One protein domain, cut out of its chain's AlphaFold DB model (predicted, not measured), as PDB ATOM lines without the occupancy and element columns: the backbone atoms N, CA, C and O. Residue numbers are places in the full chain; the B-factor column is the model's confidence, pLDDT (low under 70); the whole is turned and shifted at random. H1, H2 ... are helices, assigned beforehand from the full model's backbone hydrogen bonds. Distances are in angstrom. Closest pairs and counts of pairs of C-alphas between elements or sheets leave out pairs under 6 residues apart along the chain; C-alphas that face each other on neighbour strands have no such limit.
ATOM      1  N   ASP A   2     -66.971 117.124  48.025       82.12
ATOM      2  CA  ASP A   2     -66.118 116.272  47.198       82.12
ATOM      3  C   ASP A   2     -64.757 116.076  47.860       82.12
ATOM      4  O   ASP A   2     -64.126 117.031  48.308       82.12
ATOM      5  N   LEU A   3     -64.327 114.816  47.947       85.56
ATOM      6  CA  LEU A   3     -63.015 114.461  48.476       85.56
ATOM      7  C   LEU A   3     -61.924 114.893  47.501       85.56
ATOM      8  O   LEU A   3     -62.031 114.636  46.296       85.56
ATOM      9  N   THR A   4     -60.839 115.455  48.029       89.75
ATOM     10  CA  THR A   4     -59.655 115.751  47.217       89.75
ATOM     11  C   THR A   4     -59.027 114.450  46.694       89.75
ATOM     12  O   THR A   4     -59.238 113.374  47.274       89.75
ATOM     13  N   PRO A   5     -58.241 114.487  45.602       91.19
ATOM     14  CA  PRO A   5     -57.553 113.296  45.096       91.19
ATOM     15  C   PRO A   5     -56.695 112.599  46.165       91.19
ATOM     16  O   PRO A   5     -56.653 111.369  46.225       91.19
ATOM     17  N   SER A   6     -56.065 113.379  47.048       91.12
ATOM     18  CA  SER A   6     -55.265 112.886  48.174       91.12
ATOM     19  C   SER A   6     -56.129 112.151  49.199       91.12
ATOM     20  O   SER A   6     -55.812 111.021  49.568       91.12
ATOM     21  N   GLN A   7     -57.270 112.731  49.591       90.44
ATOM     22  CA  GLN A   7     -58.213 112.097  50.519       90.44
ATOM     23  C   GLN A   7     -58.785 110.796  49.949       90.44
ATOM     24  O   GLN A   7     -58.834 109.778  50.640       90.44
ATOM     25  N   ARG A   8     -59.168 110.795  48.667       93.19
ATOM     26  CA  ARG A   8     -59.650 109.589  47.982       93.19
ATOM     27  C   ARG A   8     -58.583 108.497  47.974       93.19
ATOM     28  O   ARG A   8     -58.867 107.372  48.375       93.19
ATOM     29  N   SER A   9     -57.349 108.846  47.609       94.19
ATOM     30  CA  SER A   9     -56.236 107.897  47.604       94.19
ATOM     31  C   SER A   9     -55.922 107.350  49.000       94.19
ATOM     32  O   SER A   9     -55.557 106.179  49.113       94.19
ATOM     33  N   ALA A  10     -56.052 108.162  50.053       93.44
ATOM     34  CA  ALA A  10     -55.865 107.717  51.432       93.44
ATOM     35  C   ALA A  10     -56.941 106.691  51.835       93.44
ATOM     36  O   ALA A  10     -56.616 105.629  52.370       93.44
ATOM     37  N   ILE A  11     -58.214 106.967  51.526       94.19
ATOM     38  CA  ILE A  11     -59.337 106.056  51.806       94.19
ATOM     39  C   ILE A  11     -59.189 104.745  51.031       94.19
ATOM     40  O   ILE A  11     -59.396 103.670  51.598       94.19
ATOM     41  N   GLU A  12     -58.815 104.812  49.754       95.81
ATOM     42  CA  GLU A  12     -58.566 103.633  48.920       95.81
ATOM     43  C   GLU A  12     -57.448 102.765  49.501       95.81
ATOM     44  O   GLU A  12     -57.628 101.552  49.628       95.81
ATOM     45  N   HIS A  13     -56.339 103.378  49.927       96.31
ATOM     46  CA  HIS A  13     -55.221 102.662  50.538       96.31
ATOM     47  C   HIS A  13     -55.637 101.939  51.826       96.31
ATOM     48  O   HIS A  13     -55.439 100.730  51.944       96.31
ATOM     49  N   VAL A  14     -56.276 102.651  52.761       95.38
ATOM     50  CA  VAL A  14     -56.749 102.068  54.029       95.38
ATOM     51  C   VAL A  14     -57.780 100.966  53.772       95.38
ATOM     52  O   VAL A  14     -57.754  99.919  54.420       95.38
ATOM     53  N   THR A  15     -58.663 101.152  52.788       95.88
ATOM     54  CA  THR A  15     -59.667 100.149  52.408       95.88
ATOM     55  C   THR A  15     -59.024  98.892  51.828       95.88
ATOM     56  O   THR A  15     -59.441  97.783  52.166       95.88
ATOM     57  N   ALA A  16     -58.025  99.041  50.957       96.31
ATOM     58  CA  ALA A  16     -57.284  97.920  50.391       96.31
ATOM     59  C   ALA A  16     -56.526  97.157  51.483       96.31
ATOM     60  O   ALA A  16     -56.652  95.936  51.575       96.31
ATOM     61  N   TRP A  17     -55.836  97.877  52.369       95.38
ATOM     62  CA  TRP A  17     -55.160  97.290  53.522       95.38
ATOM     63  C   TRP A  17     -56.135  96.496  54.408       95.38
ATOM     64  O   TRP A  17     -55.915  95.316  54.670       95.38
ATOM     65  N   ALA A  18     -57.279  97.081  54.776       94.62
ATOM     66  CA  ALA A  18     -58.285  96.411  55.603       94.62
ATOM     67  C   ALA A  18     -58.908  95.176  54.926       94.62
ATOM     68  O   ALA A  18     -59.295  94.220  55.603       94.62
ATOM     69  N   LYS A  19     -59.028  95.172  53.592       95.94
ATOM     70  CA  LYS A  19     -59.485  93.998  52.833       95.94
ATOM     71  C   LYS A  19     -58.457  92.872  52.875       95.94
ATOM     72  O   LYS A  19     -58.855  91.737  53.118       95.94
ATOM     73  N   ASN A  20     -57.177  93.191  52.697       96.00
ATOM     74  CA  ASN A  20     -56.098  92.202  52.719       96.00
ATOM     75  C   ASN A  20     -55.963  91.533  54.095       96.00
ATOM     76  O   ASN A  20     -55.775  90.326  54.168       96.00
ATOM     77  N   GLN A  21     -56.178  92.281  55.183       94.62
ATOM     78  CA  GLN A  21     -56.122  91.748  56.552       94.62
ATOM     79  C   GLN A  21     -57.381  90.966  56.978       94.62
ATOM     80  O   GLN A  21     -57.451  90.462  58.099       94.62
ATOM     81  N   ARG A  22     -58.420  90.888  56.133       93.94
ATOM     82  CA  ARG A  22     -59.745  90.392  56.541       93.94
ATOM     83  C   ARG A  22     -59.731  88.931  56.974       93.94
ATOM     84  O   ARG A  22     -60.415  88.596  57.936       93.94
ATOM     85  N   GLN A  23     -59.017  88.078  56.246       94.88
ATOM     86  CA  GLN A  23     -59.014  86.640  56.506       94.88
ATOM     87  C   GLN A  23     -58.390  86.333  57.872       94.88
ATOM     88  O   GLN A  23     -59.024  85.682  58.703       94.88
ATOM     89  N   ASP A  24     -57.206  86.882  58.134       95.69
ATOM     90  CA  ASP A  24     -56.491  86.693  59.401       95.69
ATOM     91  C   ASP A  24     -57.258  87.304  60.582       95.69
ATOM     92  O   ASP A  24     -57.332  86.718  61.668       95.69
ATOM     93  N   ALA A  25     -57.896  88.458  60.364       94.38
ATOM     94  CA  ALA A  25     -58.765  89.073  61.358       94.38
ATOM     95  C   ALA A  25     -59.987  88.193  61.675       94.38
ATOM     96  O   ALA A  25     -60.316  88.023  62.847       94.38
ATOM     97  N   ASP A  26     -60.647  87.598  60.672       95.00
ATOM     98  CA  ASP A  26     -61.800  86.711  60.897       95.00
ATOM     99  C   ASP A  26     -61.396  85.441  61.656       95.00
ATOM    100  O   ASP A  26     -62.113  85.016  62.568       95.00
ATOM    101  N   ALA A  27     -60.224  84.876  61.351       95.88
ATOM    102  CA  ALA A  27     -59.670  83.738  62.081       95.88
ATOM    103  C   ALA A  27     -59.398  84.091  63.553       95.88
ATOM    104  O   ALA A  27     -59.837  83.377  64.457       95.88
ATOM    105  N   THR A  28     -58.761  85.241  63.797       96.56
ATOM    106  CA  THR A  28     -58.459  85.739  65.148       96.56
ATOM    107  C   THR A  28     -59.738  85.998  65.947       96.56
ATOM    108  O   THR A  28     -59.872  85.535  67.081       96.56
ATOM    109  N   ILE A  29     -60.717  86.684  65.350       95.75
ATOM    110  CA  ILE A  29     -62.013  86.955  65.980       95.75
ATOM    111  C   ILE A  29     -62.721  85.642  66.311       95.75
ATOM    112  O   ILE A  29     -63.198  85.470  67.428       95.75
ATOM    113  N   THR A  30     -62.763  84.692  65.375       96.00
ATOM    114  CA  THR A  30     -63.410  83.389  65.592       96.00
ATOM    115  C   THR A  30     -62.791  82.642  66.764       96.00
ATOM    116  O   THR A  30     -63.518  82.121  67.607       96.00
ATOM    117  N   HIS A  31     -61.461  82.637  66.853       96.81
ATOM    118  CA  HIS A  31     -60.755  82.015  67.963       96.81
ATOM    119  C   HIS A  31     -61.140  82.648  69.311       96.81
ATOM    120  O   HIS A  31     -61.541  81.936  70.230       96.81
ATOM    121  N   ILE A  32     -61.113  83.981  69.412       97.06
ATOM    122  CA  ILE A  32     -61.472  84.710  70.641       97.06
ATOM    123  C   ILE A  32     -62.932  84.458  71.041       97.06
ATOM    124  O   ILE A  32     -63.219  84.235  72.219       97.06
ATOM    125  N   LEU A  33     -63.854  84.472  70.075       97.12
ATOM    126  CA  LEU A  33     -65.276  84.226  70.322       97.12
ATOM    127  C   LEU A  33     -65.518  82.819  70.878       97.12
ATOM    128  O   LEU A  33     -66.261  82.678  71.849       97.12
ATOM    129  N   ASN A  34     -64.841  81.808  70.327       96.19
ATOM    130  CA  ASN A  34     -64.916  80.434  70.823       96.19
ATOM    131  C   ASN A  34     -64.378  80.326  72.255       96.19
ATOM    132  O   ASN A  34     -65.057  79.783  73.122       96.19
ATOM    133  N   MET A  35     -63.200  80.902  72.521       97.38
ATOM    134  CA  MET A  35     -62.590  80.904  73.857       97.38
ATOM    135  C   MET A  35     -63.439  81.640  74.900       97.38
ATOM    136  O   MET A  35     -63.398  81.308  76.081       97.38
ATOM    137  N   SER A  36     -64.229  82.622  74.464       96.75
ATOM    138  CA  SER A  36     -65.096  83.429  75.329       96.75
ATOM    139  C   SER A  36     -66.533  82.900  75.417       96.75
ATOM    140  O   SER A  36     -67.369  83.535  76.058       96.75
ATOM    141  N   ASN A  37     -66.850  81.779  74.755       96.44
ATOM    142  CA  ASN A  37     -68.209  81.242  74.624       96.44
ATOM    143  C   ASN A  37     -69.232  82.287  74.112       96.44
ATOM    144  O   ASN A  37     -70.369  82.377  74.584       96.44
ATOM    145  N   ILE A  38     -68.821  83.126  73.154       96.81
ATOM    146  CA  ILE A  38     -69.665  84.151  72.528       96.81
ATOM    147  C   ILE A  38     -70.068  83.676  71.133       96.81
ATOM    148  O   ILE A  38     -69.223  83.385  70.289       96.81
ATOM    149  N   SER A  39     -71.371  83.653  70.848       96.44
ATOM    150  CA  SER A  39     -71.852  83.282  69.518       96.44
ATOM    151  C   SER A  39     -71.481  84.325  68.458       96.44
ATOM    152  O   SER A  39     -71.481  85.539  68.697       96.44
ATOM    153  N   ARG A  40     -71.245  83.855  67.228       93.62
ATOM    154  CA  ARG A  40     -70.984  84.726  66.069       93.62
ATOM    155  C   ARG A  40     -72.148  85.688  65.788       93.62
ATOM    156  O   ARG A  40     -71.921  86.778  65.272       93.62
ATOM    157  N   GLU A  41     -73.372  85.319  66.159       96.12
ATOM    158  CA  GLU A  41     -74.547  86.188  66.035       96.12
ATOM    159  C   GLU A  41     -74.495  87.370  67.011       96.12
ATOM    160  O   GLU A  41     -74.636  88.519  66.593       96.12
ATOM    161  N   ARG A  42     -74.179  87.120  68.288       96.31
ATOM    162  CA  ARG A  42     -74.021  88.186  69.290       96.31
ATOM    163  C   ARG A  42     -72.916  89.168  68.896       96.31
ATOM    164  O   ARG A  42     -73.087  90.378  69.031       96.31
ATOM    165  N   TRP A  43     -71.811  88.661  68.347       95.75
ATOM    166  CA  TRP A  43     -70.746  89.493  67.781       95.75
ATOM    167  C   TRP A  43     -71.238  90.381  66.629       95.75
ATOM    168  O   TRP A  43     -71.010  91.591  66.640       95.75
ATOM    169  N   ARG A  44     -71.951  89.813  65.647       95.69
ATOM    170  CA  ARG A  44     -72.496  90.583  64.514       95.69
ATOM    171  C   ARG A  44     -73.449  91.680  64.973       95.69
ATOM    172  O   ARG A  44     -73.383  92.790  64.445       95.69
ATOM    173  N   GLN A  45     -74.295  91.392  65.960       97.25
ATOM    174  CA  GLN A  45     -75.194  92.380  66.553       97.25
ATOM    175  C   GLN A  45     -74.412  93.514  67.220       97.25
ATOM    176  O   GLN A  45     -74.693  94.679  66.948       97.25
ATOM    177  N   ALA A  46     -73.374  93.202  68.002       95.31
ATOM    178  CA  ALA A  46     -72.511  94.216  68.608       95.31
ATOM    179  C   ALA A  46     -71.844  95.113  67.548       95.31
ATOM    180  O   ALA A  46     -71.928  96.337  67.637       95.31
ATOM    181  N   VAL A  47     -71.265  94.529  66.491       95.50
ATOM    182  CA  VAL A  47     -70.669  95.298  65.383       95.50
ATOM    183  C   VAL A  47     -71.711  96.171  64.688       95.50
ATOM    184  O   VAL A  47     -71.419  97.315  64.339       95.50
ATOM    185  N   ARG A  48     -72.933  95.664  64.484       96.94
ATOM    186  CA  ARG A  48     -74.034  96.450  63.916       96.94
ATOM    187  C   ARG A  48     -74.377  97.639  64.812       96.94
ATOM    188  O   ARG A  48     -74.478  98.747  64.296       96.94
ATOM    189  N   HIS A  49     -74.503  97.439  66.122       96.62
ATOM    190  CA  HIS A  49     -74.769  98.531  67.060       96.62
ATOM    191  C   HIS A  49     -73.659  99.581  67.049       96.62
ATOM    192  O   HIS A  49     -73.960 100.768  66.987       96.62
ATOM    193  N   VAL A  50     -72.391  99.164  67.014       95.00
ATOM    194  CA  VAL A  50     -71.263 100.095  66.869       95.00
ATOM    195  C   VAL A  50     -71.383 100.878  65.562       95.00
ATOM    196  O   VAL A  50     -71.319 102.098  65.580       95.00
ATOM    197  N   LYS A  51     -71.635 100.224  64.425       93.44
ATOM    198  CA  LYS A  51     -71.750 100.917  63.128       93.44
ATOM    199  C   LYS A  51     -72.911 101.909  63.054       93.44
ATOM    200  O   LYS A  51     -72.790 102.908  62.357       93.44
ATOM    201  N   VAL A  52     -74.029 101.617  63.716       95.62
ATOM    202  CA  VAL A  52     -75.236 102.459  63.667       95.62
ATOM    203  C   VAL A  52     -75.185 103.590  64.695       95.62
ATOM    204  O   VAL A  52     -75.715 104.666  64.434       95.62
ATOM    205  N   HIS A  53     -74.572 103.364  65.859       94.50
ATOM    206  CA  HIS A  53     -74.676 104.286  66.994       94.50
ATOM    207  C   HIS A  53     -73.354 104.926  67.423       94.50
ATOM    208  O   HIS A  53     -73.389 105.867  68.218       94.50
ATOM    209  N   ALA A  54     -72.198 104.446  66.949       92.69
ATOM    210  CA  ALA A  54     -70.926 105.062  67.306       92.69
ATOM    211  C   ALA A  54     -70.885 106.509  66.814       92.69
ATOM    212  O   ALA A  54     -71.183 106.814  65.660       92.69
ATOM    213  N   ARG A  55     -70.486 107.401  67.718       90.88
ATOM    214  CA  ARG A  55     -70.231 108.806  67.418       90.88
ATOM    215  C   ARG A  55     -68.731 109.016  67.313       90.88
ATOM    216  O   ARG A  55     -67.961 108.391  68.040       90.88
ATOM    217  N   ILE A  56     -68.327 109.914  66.427       85.12
ATOM    218  CA  ILE A  56     -66.937 110.352  66.351       85.12
ATOM    219  C   ILE A  56     -66.722 111.367  67.473       85.12
ATOM    220  O   ILE A  56     -67.351 112.422  67.488       85.12
ATOM    221  N   GLY A  57     -65.861 111.024  68.429       86.25
ATOM    222  CA  GLY A  57     -65.388 111.958  69.444       86.25
ATOM    223  C   GLY A  57     -64.209 112.758  68.904       86.25
ATOM    224  O   GLY A  57     -63.221 112.172  68.466       86.25
ATOM    225  N   LEU A  58     -64.307 114.084  68.950       81.94
ATOM    226  CA  LEU A  58     -63.223 114.986  68.582       81.94
ATOM    227  C   LEU A  58     -62.559 115.514  69.858       81.94
ATOM    228  O   LEU A  58     -63.225 116.128  70.687       81.94
ATOM    229  N   GLN A  59     -61.261 115.261  70.024       82.62
ATOM    230  CA  GLN A  59     -60.485 115.731  71.174       82.62
ATOM    231  C   GLN A  59     -59.556 116.860  70.732       82.62
ATOM    232  O   GLN A  59     -58.667 116.647  69.908       82.62
ATOM    233  N   PHE A  60     -59.761 118.050  71.287       83.38
ATOM    234  CA  PHE A  60     -58.951 119.235  71.023       83.38
ATOM    235  C   PHE A  60     -58.839 120.090  72.288       83.38
ATOM    236  O   PHE A  60     -59.641 119.959  73.211       83.38
ATOM    237  N   HIS A  61     -57.834 120.961  72.333       86.00
ATOM    238  CA  HIS A  61     -57.714 121.966  73.384       86.00
ATOM    239  C   HIS A  61     -58.412 123.252  72.922       86.00
ATOM    240  O   HIS A  61     -57.890 123.886  72.002       86.00
ATOM    241  N   PRO A  62     -59.562 123.633  73.509       87.62
ATOM    242  CA  PRO A  62     -60.370 124.742  73.005       87.62
ATOM    243  C   PRO A  62     -59.623 126.074  73.052       87.62
ATOM    244  O   PRO A  62     -59.714 126.825  72.092       87.62
ATOM    245  N   ASP A  63     -58.823 126.307  74.095       90.00
ATOM    246  CA  ASP A  63     -58.179 127.597  74.371       90.00
ATOM    247  C   ASP A  63     -56.830 127.793  73.662       90.00
ATOM    248  O   ASP A  63     -56.168 128.811  73.857       90.00
ATOM    249  N   ARG A  64     -56.362 126.815  72.870       86.38
ATOM    250  CA  ARG A  64     -55.073 126.962  72.182       86.38
ATOM    251  C   ARG A  64     -55.195 127.994  71.059       86.38
ATOM    252  O   ARG A  64     -56.056 127.807  70.201       86.38
ATOM    253  N   PRO A  65     -54.342 129.030  71.030       86.44
ATOM    254  CA  PRO A  65     -54.353 129.998  69.947       86.44
ATOM    255  C   PRO A  65     -53.722 129.410  68.679       86.44
ATOM    256  O   PRO A  65     -52.712 128.704  68.741       86.44
ATOM    257  N   ASP A  66     -54.316 129.721  67.530       82.94
ATOM    258  CA  ASP A  66     -53.720 129.543  66.210       82.94
ATOM    259  C   ASP A  66     -52.756 130.697  65.874       82.94
ATOM    260  O   ASP A  66     -52.569 131.640  66.647       82.94
ATOM    261  N   ALA A  67     -52.127 130.646  64.697       81.81
ATOM    262  CA  ALA A  67     -51.213 131.697  64.235       81.81
ATOM    263  C   ALA A  67     -51.882 133.081  64.059       81.81
ATOM    264  O   ALA A  67     -51.185 134.086  63.949       81.81
ATOM    265  N   SER A  68     -53.217 133.136  64.021       85.25
ATOM    266  CA  SER A  68     -54.015 134.367  63.963       85.25
ATOM    267  C   SER A  68     -54.513 134.805  65.347       85.25
ATOM    268  O   SER A  68     -55.348 135.701  65.429       85.25
ATOM    269  N   MET A  69     -54.006 134.193  66.429       86.25
ATOM    270  CA  MET A  69     -54.397 134.438  67.822       86.25
ATOM    271  C   MET A  69     -55.864 134.117  68.144       86.25
ATOM    272  O   MET A  69     -56.354 134.522  69.196       86.25
ATOM    273  N   ARG A  70     -56.551 133.354  67.284       89.81
ATOM    274  CA  ARG A  70     -57.888 132.823  67.578       89.81
ATOM    275  C   ARG A  70     -57.757 131.487  68.280       89.81
ATOM    276  O   ARG A  70     -56.902 130.675  67.932       89.81
ATOM    277  N   THR A  71     -58.619 131.235  69.247       90.81
ATOM    278  CA  THR A  71     -58.699 129.930  69.898       90.81
ATOM    279  C   THR A  71     -59.205 128.864  68.919       90.81
ATOM    280  O   THR A  71     -59.947 129.157  67.977       90.81
ATOM    281  N   VAL A  72     -58.843 127.595  69.136       87.12
ATOM    282  CA  VAL A  72     -59.380 126.477  68.338       87.12
ATOM    283  C   VAL A  72     -60.912 126.455  68.385       87.12
ATOM    284  O   VAL A  72     -61.544 126.153  67.376       87.12
ATOM    285  N   ALA A  73     -61.517 126.791  69.528       89.38
ATOM    286  CA  ALA A  73     -62.970 126.868  69.656       89.38
ATOM    287  C   ALA A  73     -63.590 127.948  68.748       89.38
ATOM    288  O   ALA A  73     -64.561 127.656  68.050       89.38
ATOM    289  N   GLU A  74     -63.016 129.154  68.710       90.81
ATOM    290  CA  GLU A  74     -63.467 130.240  67.824       90.81
ATOM    291  C   GLU A  74     -63.306 129.858  66.353       90.81
ATOM    292  O   GLU A  74     -64.258 129.954  65.582       90.81
ATOM    293  N   ALA A  75     -62.137 129.337  65.969       88.31
ATOM    294  CA  ALA A  75     -61.888 128.912  64.596       88.31
ATOM    295  C   ALA A  75     -62.858 127.802  64.152       88.31
ATOM    296  O   ALA A  75     -63.346 127.825  63.025       88.31
ATOM    297  N   LEU A  76     -63.183 126.846  65.031       87.62
ATOM    298  CA  LEU A  76     -64.169 125.803  64.731       87.62
ATOM    299  C   LEU A  76     -65.585 126.357  64.581       87.62
ATOM    300  O   LEU A  76     -66.315 125.897  63.701       87.62
ATOM    301  N   LEU A  77     -65.967 127.319  65.422       88.81
ATOM    302  CA  LEU A  77     -67.277 127.963  65.369       88.81
ATOM    303  C   LEU A  77     -67.450 128.791  64.087       88.81
ATOM    304  O   LEU A  77     -68.502 128.720  63.458       88.81
ATOM    305  N   GLU A  78     -66.426 129.550  63.695       88.75
ATOM    306  CA  GLU A  78     -66.459 130.441  62.529       88.75
ATOM    307  C   GLU A  78     -66.285 129.691  61.204       88.75
ATOM    308  O   GLU A  78     -67.058 129.880  60.264       88.75
ATOM    309  N   ASP A  79     -65.263 128.832  61.115       85.56
ATOM    310  CA  ASP A  79     -64.888 128.187  59.856       85.56
ATOM    311  C   ASP A  79     -65.760 126.951  59.574       85.56
ATOM    312  O   ASP A  79     -65.880 126.510  58.424       85.56
ATOM    313  N   GLY A  80     -66.336 126.353  60.626       84.12
ATOM    314  CA  GLY A  80     -67.108 125.112  60.553       84.12
ATOM    315  C   GLY A  80     -66.295 123.920  60.042       84.12
ATOM    316  O   GLY A  80     -66.880 122.925  59.618       84.12
ATOM    317  N   ILE A  81     -64.961 124.018  60.023       83.88
ATOM    318  CA  ILE A  81     -64.021 123.034  59.472       83.88
ATOM    319  C   ILE A  81     -62.970 122.724  60.530       83.88
ATOM    320  O   ILE A  81     -62.333 123.626  61.070       83.88
ATOM    321  N   TYR A  82     -62.721 121.437  60.767       82.38
ATOM    322  CA  TYR A  82     -61.601 121.012  61.597       82.38
ATOM    323  C   TYR A  82     -60.326 120.991  60.763       82.38
ATOM    324  O   TYR A  82     -60.104 120.110  59.923       82.38
ATOM    325  N   LYS A  83     -59.501 122.007  61.001       82.19
ATOM    326  CA  LYS A  83     -58.211 122.185  60.350       82.19
ATOM    327  C   LYS A  83     -57.171 121.268  60.979       82.19
ATOM    328  O   LYS A  83     -57.093 121.126  62.198       82.19
ATOM    329  N   SER A  84     -56.361 120.643  60.134       79.88
ATOM    330  CA  SER A  84     -55.295 119.754  60.588       79.88
ATOM    331  C   SER A  84     -54.171 120.530  61.289       79.88
ATOM    332  O   SER A  84     -54.030 121.746  61.137       79.88
ATOM    333  N   GLN A  85     -53.309 119.817  62.014       77.38
ATOM    334  CA  GLN A  85     -52.086 120.383  62.596       77.38
ATOM    335  C   GLN A  85     -51.124 120.957  61.539       77.38
ATOM    336  O   GLN A  85     -50.327 121.830  61.855       77.38
ATOM    337  N   PHE A  86     -51.201 120.507  60.280       75.62
ATOM    338  CA  PHE A  86     -50.380 121.036  59.184       75.62
ATOM    339  C   PHE A  86     -50.872 122.394  58.675       75.62
ATOM    340  O   PHE A  86     -50.135 123.091  57.979       75.62
ATOM    341  N   GLU A  87     -52.115 122.760  58.991       78.75
ATOM    342  CA  GLU A  87     -52.672 124.083  58.706       78.75
ATOM    343  C   GLU A  87     -52.650 124.983  59.941       78.75
ATOM    344  O   GLU A  87     -52.286 126.150  59.844       78.75
ATOM    345  N   THR A  88     -53.008 124.442  61.106       77.00
ATOM    346  CA  THR A  88     -53.078 125.214  62.358       77.00
ATOM    347  C   THR A  88     -51.720 125.389  63.030       77.00
ATOM    348  O   THR A  88     -51.562 126.303  63.831       77.00
ATOM    349  N   LEU A  89     -50.750 124.514  62.734       75.81
ATOM    350  CA  LEU A  89     -49.472 124.380  63.449       75.81
ATOM    351  C   LEU A  89     -49.634 124.065  64.949       75.81
ATOM    352  O   LEU A  89     -48.673 124.126  65.716       75.81
ATOM    353  N   ILE A  90     -50.839 123.669  65.370       75.44
ATOM    354  CA  ILE A  90     -51.151 123.273  66.740       75.44
ATOM    355  C   ILE A  90     -51.008 121.752  66.851       75.44
ATOM    356  O   ILE A  90     -51.674 120.996  66.148       75.44
ATOM    357  N   SER A  91     -50.161 121.292  67.772       71.31
ATOM    358  CA  SER A  91     -49.956 119.866  68.070       71.31
ATOM    359  C   SER A  91     -50.426 119.518  69.482       71.31
ATOM    360  O   SER A  91     -50.169 120.270  70.418       71.31
ATOM    361  N   ASN A  92     -51.001 118.329  69.691       65.38
ATOM    362  CA  ASN A  92     -51.350 117.798  71.022       65.38
ATOM    363  C   ASN A  92     -50.131 117.353  71.869       65.38
ATOM    364  O   ASN A  92     -50.274 116.551  72.785       65.38
ATOM    365  N   GLY A  93     -48.931 117.878  71.596       60.09
ATOM    366  CA  GLY A  93     -47.738 117.687  72.435       60.09
ATOM    367  C   GLY A  93     -46.621 116.847  71.812       60.09
ATOM    368  O   GLY A  93     -45.571 116.704  72.426       60.09
ATOM    369  N   SER A  94     -46.794 116.337  70.589       63.91
ATOM    370  CA  SER A  94     -45.689 115.737  69.831       63.91
ATOM    371  C   SER A  94     -45.079 116.765  68.882       63.91
ATOM    372  O   SER A  94     -45.759 117.281  67.993       63.91
ATOM    373  N   VAL A  95     -43.788 117.049  69.047       61.22
ATOM    374  CA  VAL A  95     -43.026 117.983  68.195       61.22
ATOM    375  C   VAL A  95     -42.589 117.365  66.862       61.22
ATOM    376  O   VAL A  95     -41.920 118.025  66.079       61.22
ATOM    377  N   THR A  96     -42.961 116.113  66.568       65.81
ATOM    378  CA  THR A  96     -42.509 115.382  65.364       65.81
ATOM    379  C   THR A  96     -43.443 115.521  64.159       65.81
ATOM    380  O   THR A  96     -43.354 114.762  63.197       65.81
ATOM    381  N   ALA A  97     -44.346 116.499  64.206       64.50
ATOM    382  CA  ALA A  97     -45.300 116.857  63.159       64.50
ATOM    383  C   ALA A  97     -44.675 117.690  62.015       64.50
ATOM    384  O   ALA A  97     -45.325 118.571  61.462       64.50
ATOM    385  N   TYR A  98     -43.409 117.445  61.683       71.94
ATOM    386  CA  TYR A  98     -42.705 118.061  60.555       71.94
ATOM    387  C   TYR A  98     -42.356 116.989  59.511       71.94
ATOM    388  O   TYR A  98     -42.281 115.809  59.868       71.94
ATOM    389  N   PRO A  99     -42.122 117.353  58.234       73.94
ATOM    390  CA  PRO A  99     -41.757 116.389  57.196       73.94
ATOM    391  C   PRO A  99     -40.554 115.524  57.598       73.94
ATOM    392  O   PRO A  99     -39.486 116.046  57.918       73.94
ATOM    393  N   GLY A 100     -40.721 114.202  57.584       79.31
ATOM    394  CA  GLY A 100     -39.703 113.240  58.021       79.31
ATOM    395  C   GLY A 100     -39.665 112.949  59.528       79.31
ATOM    396  O   GLY A 100     -38.884 112.097  59.944       79.31
ATOM    397  N   GLY A 101     -40.493 113.600  60.349       83.00
ATOM    398  CA  GLY A 101     -40.655 113.257  61.764       83.00
ATOM    399  C   GLY A 101     -41.475 111.976  61.986       83.00
ATOM    400  O   GLY A 101     -42.165 111.490  61.093       83.00
ATOM    401  N   GLU A 102     -41.438 111.425  63.203       85.25
ATOM    402  CA  GLU A 102     -42.145 110.180  63.566       85.25
ATOM    403  C   GLU A 102     -43.640 110.201  63.228       85.25
ATOM    404  O   GLU A 102     -44.183 109.220  62.711       85.25
ATOM    405  N   ARG A 103     -44.315 111.330  63.483       81.75
ATOM    406  CA  ARG A 103     -45.735 111.477  63.157       81.75
ATOM    407  C   ARG A 103     -45.963 111.453  61.649       81.75
ATOM    408  O   ARG A 103     -46.856 110.745  61.192       81.75
ATOM    409  N   ASP A 104     -45.144 112.178  60.897       82.75
ATOM    410  CA  ASP A 104     -45.208 112.230  59.436       82.75
ATOM    411  C   ASP A 104     -44.970 110.846  58.807       82.75
ATOM    412  O   ASP A 104     -45.738 110.397  57.958       82.75
ATOM    413  N   LEU A 105     -43.968 110.106  59.292       88.31
ATOM    414  CA  LEU A 105     -43.682 108.743  58.839       88.31
ATOM    415  C   LEU A 105     -44.789 107.754  59.221       88.31
ATOM    416  O   LEU A 105     -45.101 106.846  58.445       88.31
ATOM    417  N   TRP A 106     -45.388 107.907  60.403       88.19
ATOM    418  CA  TRP A 106     -46.549 107.116  60.801       88.19
ATOM    419  C   TRP A 106     -47.750 107.385  59.888       88.19
ATOM    420  O   TRP A 106     -48.345 106.429  59.389       88.19
ATOM    421  N   GLU A 107     -48.060 108.650  59.590       88.25
ATOM    422  CA  GLU A 107     -49.144 109.015  58.665       88.25
ATOM    423  C   GLU A 107     -48.857 108.538  57.241       88.25
ATOM    424  O   GLU A 107     -49.748 108.011  56.574       88.25
ATOM    425  N   LYS A 108     -47.599 108.624  56.795       90.94
ATOM    426  CA  LYS A 108     -47.161 108.073  55.510       90.94
ATOM    427  C   LYS A 108     -47.463 106.581  55.413       90.94
ATOM    428  O   LYS A 108     -47.945 106.133  54.376       90.94
ATOM    429  N   ARG A 109     -47.196 105.809  56.471       92.19
ATOM    430  CA  ARG A 109     -47.527 104.376  56.509       92.19
ATOM    431  C   ARG A 109     -49.034 104.146  56.540       92.19
ATOM    432  O   ARG A 109     -49.520 103.315  55.785       92.19
ATOM    433  N   LEU A 110     -49.761 104.881  57.380       92.06
ATOM    434  CA  LEU A 110     -51.203 104.708  57.549       92.06
ATOM    435  C   LEU A 110     -51.985 105.017  56.264       92.06
ATOM    436  O   LEU A 110     -52.910 104.291  55.914       92.06
ATOM    437  N   PHE A 111     -51.609 106.083  55.558       94.00
ATOM    438  CA  PHE A 111     -52.314 106.570  54.370       94.00
ATOM    439  C   PHE A 111     -51.616 106.214  53.052       94.00
ATOM    440  O   PHE A 111     -51.976 106.745  52.001       94.00
ATOM    441  N   GLY A 112     -50.590 105.357  53.082       93.25
ATOM    442  CA  GLY A 112     -49.851 104.947  51.883       93.25
ATOM    443  C   GLY A 112     -49.155 106.101  51.156       93.25
ATOM    444  O   GLY A 112     -49.033 106.085  49.932       93.25
ATOM    445  N   GLY A 113     -48.753 107.139  51.892       92.75
ATOM    446  CA  GLY A 113     -48.120 108.337  51.347       92.75
ATOM    447  C   GLY A 113     -49.038 109.200  50.482       92.75
ATOM    448  O   GLY A 113     -48.539 110.000  49.690       92.75
ATOM    449  N   ALA A 114     -50.363 109.056  50.604       92.12
ATOM    450  CA  ALA A 114     -51.329 109.845  49.841       92.12
ATOM    451  C   ALA A 114     -51.117 111.360  50.001       92.12
ATOM    452  O   ALA A 114     -51.243 112.095  49.025       92.12
ATOM    453  N   TYR A 115     -50.717 111.803  51.197       89.06
ATOM    454  CA  TYR A 115     -50.452 113.210  51.498       89.06
ATOM    455  C   TYR A 115     -48.994 113.650  51.272       89.06
ATOM    456  O   TYR A 115     -48.674 114.822  51.429       89.06
ATOM    457  N   HIS A 116     -48.113 112.732  50.859       89.56
ATOM    458  CA  HIS A 116     -46.682 112.987  50.615       89.56
ATOM    459  C   HIS A 116     -46.354 113.187  49.131       89.56
ATOM    460  O   HIS A 116     -45.184 113.260  48.749       89.56
ATOM    461  N   ARG A 117     -47.372 113.219  48.265       86.50
ATOM    462  CA  ARG A 117     -47.195 113.416  46.822       86.50
ATOM    463  C   ARG A 117     -46.883 114.881  46.512       86.50
ATOM    464  O   ARG A 117     -47.306 115.791  47.220       86.50
ATOM    465  N   LYS A 118     -46.166 115.118  45.409       82.19
ATOM    466  CA  LYS A 118     -45.926 116.481  44.910       82.19
ATOM    467  C   LYS A 118     -47.263 117.166  44.601       82.19
ATOM    468  O   LYS A 118     -48.098 116.580  43.919       82.19
ATOM    469  N   GLY A 119     -47.429 118.401  45.075       78.94
ATOM    470  CA  GLY A 119     -48.624 119.218  44.835       78.94
ATOM    471  C   GLY A 119     -49.740 119.069  45.872       78.94
ATOM    472  O   GLY A 119     -50.722 119.795  45.776       78.94
ATOM    473  N   VAL A 120     -49.591 118.183  46.865       82.81
ATOM    474  CA  VAL A 120     -50.501 118.129  48.019       82.81
ATOM    475  C   VAL A 120     -50.231 119.321  48.931       82.81
ATOM    476  O   VAL A 120     -49.076 119.604  49.258       82.81
ATOM    477  N   ILE A 121     -51.290 120.006  49.352       82.31
ATOM    478  CA  ILE A 121     -51.222 121.139  50.285       82.31
ATOM    479  C   ILE A 121     -51.832 120.761  51.638       82.31
ATOM    480  O   ILE A 121     -52.651 119.850  51.716       82.31
ATOM    481  N   SER A 122     -51.499 121.486  52.713       77.19
ATOM    482  CA  SER A 122     -52.009 121.193  54.067       77.19
ATOM    483  C   SER A 122     -53.541 121.094  54.143       77.19
ATOM    484  O   SER A 122     -54.066 120.278  54.897       77.19
ATOM    485  N   LYS A 123     -54.260 121.859  53.307       80.69
ATOM    486  CA  LYS A 123     -55.731 121.823  53.216       80.69
ATOM    487  C   LYS A 123     -56.288 120.468  52.787       80.69
ATOM    488  O   LYS A 123     -57.399 120.128  53.185       80.69
ATOM    489  N   ASP A 124     -55.530 119.678  52.026       79.81
ATOM    490  CA  ASP A 124     -55.943 118.326  51.632       79.81
ATOM    491  C   ASP A 124     -56.079 117.388  52.839       79.81
ATOM    492  O   ASP A 124     -56.756 116.365  52.752       79.81
ATOM    493  N   GLN A 125     -55.457 117.740  53.968       80.31
ATOM    494  CA  GLN A 125     -55.493 116.971  55.207       80.31
ATOM    495  C   GLN A 125     -56.568 117.447  56.193       80.31
ATOM    496  O   GLN A 125     -56.701 116.879  57.278       80.31
ATOM    497  N   ASN A 126     -57.341 118.479  55.850       80.44
ATOM    498  CA  ASN A 126     -58.429 118.934  56.707       80.44
ATOM    499  C   ASN A 126     -59.582 117.936  56.710       80.44
ATOM    500  O   ASN A 126     -59.883 117.284  55.707       80.44
ATOM    501  N   MET A 127     -60.256 117.854  57.852       70.31
ATOM    502  CA  MET A 127     -61.479 117.073  57.974       70.31
ATOM    503  C   MET A 127     -62.670 117.906  57.491       70.31
ATOM    504  O   MET A 127     -62.623 119.135  57.493       70.31
ATOM    505  N   GLY A 128     -63.720 117.224  57.024       63.66
ATOM    506  CA  GLY A 128     -64.897 117.855  56.416       63.66
ATOM    507  C   GLY A 128     -65.613 118.861  57.326       63.66
ATOM    508  O   GLY A 128     -65.303 118.984  58.511       63.66
ATOM    509  N   ARG A 129     -66.588 119.588  56.766       61.97
ATOM    510  CA  ARG A 129     -67.388 120.539  57.551       61.97
ATOM    511  C   ARG A 129     -68.203 119.837  58.636       61.97
ATOM    512  O   ARG A 129     -68.763 118.769  58.407       61.97
ATOM    513  N   PHE A 130     -68.296 120.503  59.781       57.47
ATOM    514  CA  PHE A 130     -69.128 120.144  60.932       57.47
ATOM    515  C   PHE A 130     -70.499 120.843  60.896       57.47
ATOM    516  O   PHE A 130     -71.253 120.744  61.861       57.47
ATOM    517  N   THR A 131     -70.804 121.535  59.790       51.00
ATOM    518  CA  THR A 131     -72.067 122.236  59.510       51.00
ATOM    519  C   THR A 131     -72.728 121.680  58.260       51.00
ATOM    520  O   THR A 131     -71.987 121.370  57.293       51.00
TER     521      THR A 131
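Overview. This is residues 2 to 131 of the 131 residues of an uncharacterized protein of Melghirimyces thermohalophilus (UniProt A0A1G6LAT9). An open, elongated frame: H1, H2 and H3 make a U of three helices, with H2 as its turn and H1 and H3 as its two arms, and a loose head of short helices and loops, H4 to H7, lies at the open end of the U. The long link from H3 to H4 continues the H3 arm to the head, while H6 and H7 lie near the H1 arm, and the space between the arms is empty. The printed part has 130 residues with seven named helices, H1 to H7 in order along the chain, and no named strand; the class is all helix. The whole is loose, with a radius of gyration of the C-alphas of 18.9 A, and spans 56 by 32 by 31 A.

Arrangement. H1, residues 5 to 20, is the longest helix. It only just touches H7, residues 122 to 125, with 3 pairs of C-alphas within 8 A, and with residues 6 to 7 alone; the closest C-alphas, of Ser 6 and Asp 124, are 6.5 A apart. H7 touches H5, residues 85 to 88, the closest C-alphas being those of Phe 86 and Ser 122 at 5.4 A. H6, residues 102 to 110, is close to H1 but not clearly touching, with the closest C-alphas, of Val 14 and Leu 110, 7.1 A apart; the two run the same way at a steep tilt of 68 degrees, only just short of about perpendicular. H1 and H2, residues 22 to 35, meet only through their link. H2 and H3, residues 40 to 53, are close but not clearly touching, with the closest C-alphas, of Leu 33 and Arg 40, 7.1 A apart; they run opposite ways at a steep tilt of 63 degrees. H1 and H3 are apart. H4, residues 72 to 79, touches no helix. In H1, H2, H3, H4 and H6 every O i to N i+4 pair is within hydrogen-bond range; H5 and H7 are too short for such a pair, and the one O i to N i+3 pair is within range in H7 but not in H5.

Along the chain. H1 begins at C-alpha 5 (-57.553, 113.296, 45.096) and is 22.5 A long from first to last C-alpha. H2 and H3 are each 19.9 A long, and H3 ends at C-alpha 53 (-74.676, 104.286, 66.994). H6 is 12.2 A and H4 10.3 A long; H7, 5.6 A, and H5, 4.9 A, are the shortest. H7 ends at C-alpha 125 (-55.493, 116.971, 55.207).

Size, cuts and confidence. The two C-alphas farthest apart, those of Asn 37 and Ser 68, are 56.0 A from each other. Residues 18 to 28 and residues 44 to 57 stand free. The links H3 to H4, H5 to H6 and H6 to H7 are long, with 18, 13 and 11 residues; those from H1 to H2, H2 to H3 and H4 to H5 are tight. The printed part has no cut and ends at residue 131, the chain's last. The mean pLDDT of the printed part is 86.8, and it is under 70 at residues 92 to 97 and 128 to 131.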